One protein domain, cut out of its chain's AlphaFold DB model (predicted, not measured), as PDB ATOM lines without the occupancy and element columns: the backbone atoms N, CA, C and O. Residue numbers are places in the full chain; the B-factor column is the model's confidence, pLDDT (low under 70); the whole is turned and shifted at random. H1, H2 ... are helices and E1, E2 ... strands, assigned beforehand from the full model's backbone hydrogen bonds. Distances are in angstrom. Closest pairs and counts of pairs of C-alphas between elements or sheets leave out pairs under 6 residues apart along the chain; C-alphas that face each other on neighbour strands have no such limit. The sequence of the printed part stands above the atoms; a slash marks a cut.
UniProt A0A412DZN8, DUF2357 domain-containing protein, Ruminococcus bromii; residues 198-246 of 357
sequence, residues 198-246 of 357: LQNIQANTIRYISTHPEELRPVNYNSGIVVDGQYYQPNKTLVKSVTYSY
ATOM      1  N   LEU A 198     156.662 144.603 166.008       90.50
ATOM      2  CA  LEU A 198     156.213 145.365 167.161       90.50
ATOM      3  C   LEU A 198     156.474 144.594 168.461       90.50
ATOM      4  O   LEU A 198     155.792 143.626 168.778       90.50
ATOM      5  N   GLN A 199     157.433 145.071 169.257       86.25
ATOM      6  CA  GLN A 199     157.734 144.477 170.566       86.25
ATOM      7  C   GLN A 199     156.821 144.988 171.687       86.25
ATOM      8  O   GLN A 199     156.517 144.246 172.611       86.25
ATOM      9  N   ASN A 200     156.410 146.259 171.631       85.94
ATOM     10  CA  ASN A 200     155.613 146.917 172.668       85.94
ATOM     11  C   ASN A 200     154.641 147.920 172.039       85.94
ATOM     12  O   ASN A 200     155.028 148.677 171.149       85.94
ATOM     13  N   ILE A 201     153.408 147.974 172.545       88.12
ATOM     14  CA  ILE A 201     152.375 148.915 172.090       88.12
ATOM     15  C   ILE A 201     152.500 150.227 172.878       88.12
ATOM     16  O   ILE A 201     152.488 150.222 174.107       88.12
ATOM     17  N   GLN A 202     152.600 151.361 172.178       88.62
ATOM     18  CA  GLN A 202     152.598 152.700 172.779       88.62
ATOM     19  C   GLN A 202     151.408 153.532 172.283       88.62
ATOM     20  O   GLN A 202     150.770 153.193 171.287       88.62
ATOM     21  N   ALA A 203     151.129 154.663 172.941       91.25
ATOM     22  CA  ALA A 203     150.035 155.561 172.554       91.25
ATOM     23  C   ALA A 203     150.126 156.014 171.082       91.25
ATOM     24  O   ALA A 203     149.113 156.042 170.385       91.25
ATOM     25  N   ASN A 204     151.335 156.297 170.580       90.62
ATOM     26  CA  ASN A 204     151.554 156.641 169.171       90.62
ATOM     27  C   ASN A 204     151.231 155.474 168.225       90.62
ATOM     28  O   ASN A 204     150.649 155.707 167.171       90.62
ATOM     29  N   THR A 205     151.563 154.236 168.605       92.38
ATOM     30  CA  THR A 205     151.223 153.027 167.841       92.38
ATOM     31  C   THR A 205     149.710 152.863 167.726       92.38
ATOM     32  O   THR A 205     149.201 152.667 166.626       92.38
ATOM     33  N   ILE A 206     148.975 153.011 168.836       92.56
ATOM     34  CA  ILE A 206     147.503 152.944 168.840       92.56
ATOM     35  C   ILE A 206     146.921 154.063 167.977       92.56
ATOM     36  O   ILE A 206     146.065 153.798 167.137       92.56
ATOM     37  N   ARG A 207     147.423 155.297 168.137       94.06
ATOM     38  CA  ARG A 207     146.994 156.439 167.324       94.06
ATOM     39  C   ARG A 207     147.191 156.149 165.839       94.06
ATOM     40  O   ARG A 207     146.250 156.315 165.076       94.06
ATOM     41  N   TYR A 208     148.365 155.655 165.450       95.06
ATOM     42  CA  TYR A 208     148.649 155.295 164.064       95.06
ATOM     43  C   TYR A 208     147.672 154.244 163.534       95.06
ATOM     44  O   TYR A 208     147.095 154.454 162.475       95.06
ATOM     45  N   ILE A 209     147.432 153.163 164.282       94.31
ATOM     46  CA  ILE A 209     146.477 152.117 163.885       94.31
ATOM     47  C   ILE A 209     145.064 152.696 163.726       94.31
ATOM     48  O   ILE A 209     144.381 152.388 162.757       94.31
ATOM     49  N   SER A 210     144.632 153.565 164.646       93.19
ATOM     50  CA  SER A 210     143.296 154.170 164.596       93.19
ATOM     51  C   SER A 210     143.099 155.141 163.429       93.19
ATOM     52  O   SER A 210     141.976 155.301 162.963       93.19
ATOM     53  N   THR A 211     144.169 155.786 162.953       94.94
ATOM     54  CA  THR A 211     144.107 156.740 161.836       94.94
ATOM     55  C   THR A 211     144.430 156.117 160.478       94.94
ATOM     56  O   THR A 211     144.310 156.821 159.484       94.94
ATOM     57  N   HIS A 212     144.840 154.844 160.434       95.38
ATOM     58  CA  HIS A 212     145.171 154.106 159.205       95.38
ATOM     59  C   HIS A 212     144.380 152.784 159.131       95.38
ATOM     60  O   HIS A 212     144.969 151.697 159.187       95.38
ATOM     61  N   PRO A 213     143.033 152.834 159.070       92.50
ATOM     62  CA  PRO A 213     142.199 151.634 158.996       92.50
ATOM     63  C   PRO A 213     142.461 150.794 157.735       92.50
ATOM     64  O   PRO A 213     142.209 149.595 157.747       92.50
ATOM     65  N   GLU A 214     142.999 151.387 156.669       94.69
ATOM     66  CA  GLU A 214     143.395 150.699 155.436       94.69
ATOM     67  C   GLU A 214     144.517 149.671 155.634       94.69
ATOM     68  O   GLU A 214     144.652 148.744 154.838       94.69
ATOM     69  N   GLU A 215     145.303 149.791 156.706       94.81
ATOM     70  CA  GLU A 215     146.328 148.809 157.065       94.81
ATOM     71  C   GLU A 215     145.739 147.606 157.821       94.81
ATOM     72  O   GLU A 215     146.460 146.647 158.102       94.81
ATOM     73  N   LEU A 216     144.448 147.616 158.170       93.88
ATOM     74  CA  LEU A 216     143.796 146.504 158.857       93.88
ATOM     75  C   LEU A 216     143.439 145.384 157.877       93.88
ATOM     76  O   LEU A 216     142.737 145.584 156.890       93.88
ATOM     77  N   ARG A 217     143.868 144.162 158.199       92.31
ATOM     78  CA  ARG A 217     143.516 142.946 157.458       92.31
ATOM     79  C   ARG A 217     142.692 141.995 158.326       92.31
ATOM     80  O   ARG A 217     143.018 141.844 159.510       92.31
ATOM     81  N   PRO A 218     141.657 141.343 157.766       92.44
ATOM     82  CA  PRO A 218     140.860 140.374 158.504       92.44
ATOM     83  C   PRO A 218     141.714 139.163 158.886       92.44
ATOM     84  O   PRO A 218     142.598 138.739 158.137       92.44
ATOM     85  N   VAL A 219     141.448 138.606 160.064       91.69
ATOM     86  CA  VAL A 219     142.142 137.435 160.603       91.69
ATOM     87  C   VAL A 219     141.167 136.427 161.189       91.69
ATOM     88  O   VAL A 219     140.080 136.774 161.641       91.69
ATOM     89  N   ASN A 220     141.590 135.163 161.199       88.38
ATOM     90  CA  ASN A 220     140.771 134.021 161.618       88.38
ATOM     91  C   ASN A 220     141.068 133.554 163.053       88.38
ATOM     92  O   ASN A 220     140.741 132.427 163.415       88.38
ATOM     93  N   TYR A 221     141.737 134.381 163.858       88.38
ATOM     94  CA  TYR A 221     141.979 134.108 165.272       88.38
ATOM     95  C   TYR A 221     141.165 135.068 166.142       88.38
ATOM     96  O   TYR A 221     140.957 136.225 165.785       88.38
ATOM     97  N   ASN A 222     140.732 134.597 167.310       83.50
ATOM     98  CA  ASN A 222     139.765 135.302 168.158       83.50
ATOM     99  C   ASN A 222     140.443 136.295 169.118       83.50
ATOM    100  O   ASN A 222     140.254 136.228 170.331       83.50
ATOM    101  N   SER A 223     141.296 137.180 168.600       80.50
ATOM    102  CA  SER A 223     141.946 138.228 169.399       80.50
ATOM    103  C   SER A 223     142.312 139.437 168.537       80.50
ATOM    104  O   SER A 223     142.465 139.299 167.327       80.50
ATOM    105  N   GLY A 224     142.454 140.616 169.145       80.38
ATOM    106  CA  GLY A 224     142.831 141.846 168.439       80.38
ATOM    107  C   GLY A 224     141.687 142.854 168.310       80.38
ATOM    108  O   GLY A 224     140.879 143.001 169.226       80.38
ATOM    109  N   ILE A 225     141.658 143.585 167.191       89.62
ATOM    110  CA  ILE A 225     140.679 144.647 166.909       89.62
ATOM    111  C   ILE A 225     139.408 144.000 166.354       89.62
ATOM    112  O   ILE A 225     139.492 143.226 165.404       89.62
ATOM    113  N   VAL A 226     138.243 144.311 166.926       91.94
ATOM    114  CA  VAL A 226     136.957 143.715 166.527       91.94
ATOM    115  C   VAL A 226     136.042 144.779 165.949       91.94
ATOM    116  O   VAL A 226     135.789 145.794 166.596       91.94
ATOM    117  N   VAL A 227     135.521 144.516 164.752       89.25
ATOM    118  CA  VAL A 227     134.496 145.335 164.096       89.25
ATOM    119  C   VAL A 227     133.419 144.393 163.574       89.25
ATOM    120  O   VAL A 227     133.727 143.475 162.816       89.25
ATOM    121  N   ASP A 228     132.178 144.574 164.029       89.88
ATOM    122  CA  ASP A 228     131.001 143.796 163.605       89.88
ATOM    123  C   ASP A 228     131.190 142.265 163.640       89.88
ATOM    124  O   ASP A 228     130.722 141.528 162.777       89.88
ATOM    125  N   GLY A 229     131.906 141.769 164.654       88.56
ATOM    126  CA  GLY A 229     132.168 140.338 164.849       88.56
ATOM    127  C   GLY A 229     133.330 139.766 164.027       88.56
ATOM    128  O   GLY A 229     133.705 138.616 164.250       88.56
ATOM    129  N   GLN A 230     133.947 140.553 163.140       92.44
ATOM    130  CA  GLN A 230     135.166 140.190 162.417       92.44
ATOM    131  C   GLN A 230     136.411 140.703 163.162       92.44
ATOM    132  O   GLN A 230     136.473 141.863 163.576       92.44
ATOM    133  N   TYR A 231     137.421 139.840 163.316       94.81
ATOM    134  CA  TYR A 231     138.712 140.195 163.915       94.81
ATOM    135  C   TYR A 231     139.673 140.739 162.854       94.81
ATOM    136  O   TYR A 231     139.731 140.218 161.733       94.81
ATOM    137  N   TYR A 232     140.452 141.753 163.229       93.88
ATOM    138  CA  TYR A 232     141.440 142.426 162.391       93.88
ATOM    139  C   TYR A 232     142.784 142.572 163.103       93.88
ATOM    140  O   TYR A 232     142.861 142.751 164.323       93.88
ATOM    141  N   GLN A 233     143.849 142.589 162.304       92.94
ATOM    142  CA  GLN A 233     145.171 143.035 162.735       92.94
ATOM    143  C   GLN A 233     145.734 144.078 161.766       92.94
ATOM    144  O   GLN A 233     145.439 144.004 160.572       92.94
ATOM    145  N   PRO A 234     146.613 144.981 162.220       93.88
ATOM    146  CA  PRO A 234     147.401 145.800 161.312       93.88
ATOM    147  C   PRO A 234     148.361 144.937 160.482       93.88
ATOM    148  O   PRO A 234     148.924 143.947 160.966       93.88
ATOM    149  N   ASN A 235     148.570 145.325 159.231       93.75
ATOM    150  CA  ASN A 235     149.637 144.829 158.375       93.75
ATOM    151  C   ASN A 235     150.929 145.597 158.686       93.75
ATOM    152  O   ASN A 235     151.934 144.991 159.073       93.75
ATOM    153  N   LYS A 236     150.866 146.934 158.635       95.44
ATOM    154  CA  LYS A 236     151.928 147.835 159.094       95.44
ATOM    155  C   LYS A 236     151.483 148.704 160.265       95.44
ATOM    156  O   LYS A 236     150.309 149.014 160.438       95.44
ATOM    157  N   THR A 237     152.442 149.090 161.098       93.88
ATOM    158  CA  THR A 237     152.225 150.004 162.225       93.88
ATOM    159  C   THR A 237     153.516 150.733 162.600       93.88
ATOM    160  O   THR A 237     154.575 150.451 162.037       93.88
ATOM    161  N   LEU A 238     153.450 151.660 163.560       93.50
ATOM    162  CA  LEU A 238     154.643 152.276 164.138       93.50
ATOM    163  C   LEU A 238     155.361 151.294 165.065       93.50
ATOM    164  O   LEU A 238     154.865 150.969 166.147       93.50
ATOM    165  N   VAL A 239     156.547 150.869 164.642       92.56
ATOM    166  CA  VAL A 239     157.473 150.025 165.397       92.56
ATOM    167  C   VAL A 239     158.705 150.827 165.799       92.56
ATOM    168  O   VAL A 239     159.122 151.751 165.095       92.56
ATOM    169  N   LYS A 240     159.330 150.460 166.920       88.25
ATOM    170  CA  LYS A 240     160.591 151.080 167.331       88.25
ATOM    171  C   LYS A 240     161.741 150.571 166.475       88.25
ATOM    172  O   LYS A 240     161.948 149.370 166.342       88.25
ATOM    173  N   SER A 241     162.528 151.501 165.959       85.31
ATOM    174  CA  SER A 241     163.815 151.245 165.331       85.31
ATOM    175  C   SER A 241     164.904 151.950 166.114       85.31
ATOM    176  O   SER A 241     164.745 153.102 166.516       85.31
ATOM    177  N   VAL A 242     166.028 151.271 166.299       86.75
ATOM    178  CA  VAL A 242     167.222 151.878 166.880       86.75
ATOM    179  C   VAL A 242     168.049 152.478 165.748       86.75
ATOM    180  O   VAL A 242     168.286 151.816 164.740       86.75
ATOM    181  N   THR A 243     168.480 153.727 165.901       87.50
ATOM    182  CA  THR A 243     169.443 154.364 164.995       87.50
ATOM    183  C   THR A 243     170.500 155.134 165.777       87.50
ATOM    184  O   THR A 243     170.313 155.451 166.955       87.50
ATOM    185  N   TYR A 244     171.609 155.448 165.117       88.44
ATOM    186  CA  TYR A 244     172.634 156.328 165.657       88.44
ATOM    187  C   TYR A 244     172.239 157.791 165.459       88.44
ATOM    188  O   TYR A 244     171.850 158.208 164.370       88.44
ATOM    189  N   SER A 245     172.366 158.578 166.521       89.12
ATOM    190  CA  SER A 245     172.300 160.033 166.475       89.12
ATOM    191  C   SER A 245     173.670 160.618 166.787       89.12
ATOM    192  O   SER A 245     174.269 160.292 167.814       89.12
ATOM    193  N   TYR A 246     174.138 161.502 165.911       89.06
ATOM    194  CA  TYR A 246     175.355 162.292 166.106       89.06
ATOM    195  C   TYR A 246     175.083 163.610 166.841       89.06
ATOM    196  O   TYR A 246     176.023 164.295 167.234       89.06
TER     197      TYR A 246
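AT A GLANCE: This is residues 198 to 246 of the 357 residues of the protein "DUF2357 domain-containing protein" of Ruminococcus bromii (UniProt A0A412DZN8). A small three-stranded sheet of E1, E3 and E2 makes one end of this domain, and its inner strand, E3, runs on into the long strand E4, which reaches away from the sheet as an arm. The single helix, H1, packs across the near part of E4 around Leu 238 and only grazes the sheet. The printed part has 49 residues, with one named helix followed by four named strands, H1 E1 E2 E3 E4; the sheet order is E1 - E3 - E2, all antiparallel, and the class is mixed, helices and strands. The whole is loose, with a radius of gyration of the C-alphas of 13.1 A, and spans 48 by 20 by 16 A, much of that length being the arm E4.

IN THESE COORDINATES: The printed part begins at Leu 198, and residues 198 to 202 come before the helix. H1 is residues 203 to 211, 12.3 A from first to last C-alpha, beginning with C-alpha 203 at (150.035, 155.561, 172.554). E1 is residues 216 to 219, and E2 is residues 225 to 227. E3 is residues 230 to 234, 13.5 A long, beginning with C-alpha 230 at (135.166, 140.190, 162.417). E4, residues 236 to 245, is the longest strand at 24.9 A and ends with C-alpha 245 at (172.300, 160.033, 166.475).

HOW THE PARTS SIT: In the sheet E3 is the inner strand, and E1 and E2 are edge strands. E1 and E3 are antiparallel at 130 degrees; N 217 and O 233 are within hydrogen-bond range at 2.9 A, as are N 233 and O 217 at 3.0 A. E2 and E3 form a hairpin, antiparallel at 137 degrees, with N 232 and O 225 within hydrogen-bond range at 2.8 A. E1 and E2 are apart. E3 runs on into E4 at 18 degrees across one residue, Asn 235, and the two meet only through their link. E4 pairs with no named strand; it is apart from E2, and only just apart from E1, with closest C-alphas 8.2 A apart. H1 is on the sheet but only grazes it, with residues 208 to 210; its closest C-alphas to E3 are those of Ile 209 and Pro 234, 6.9 A apart. H1 and E4 have 7 pairs of C-alphas within 8 A, the closest being those of Thr 205 and Leu 238, 5.1 A apart. In H1 every O i to N i+4 pair is within hydrogen-bond range.

THE WHOLE: The two C-alphas farthest apart are those of Gly 229 and Tyr 246, at 48.5 A. The printed part has no cut, and the four links between the named elements are tight. The mean pLDDT of the printed part is 90.8, and no printed residue is under 70.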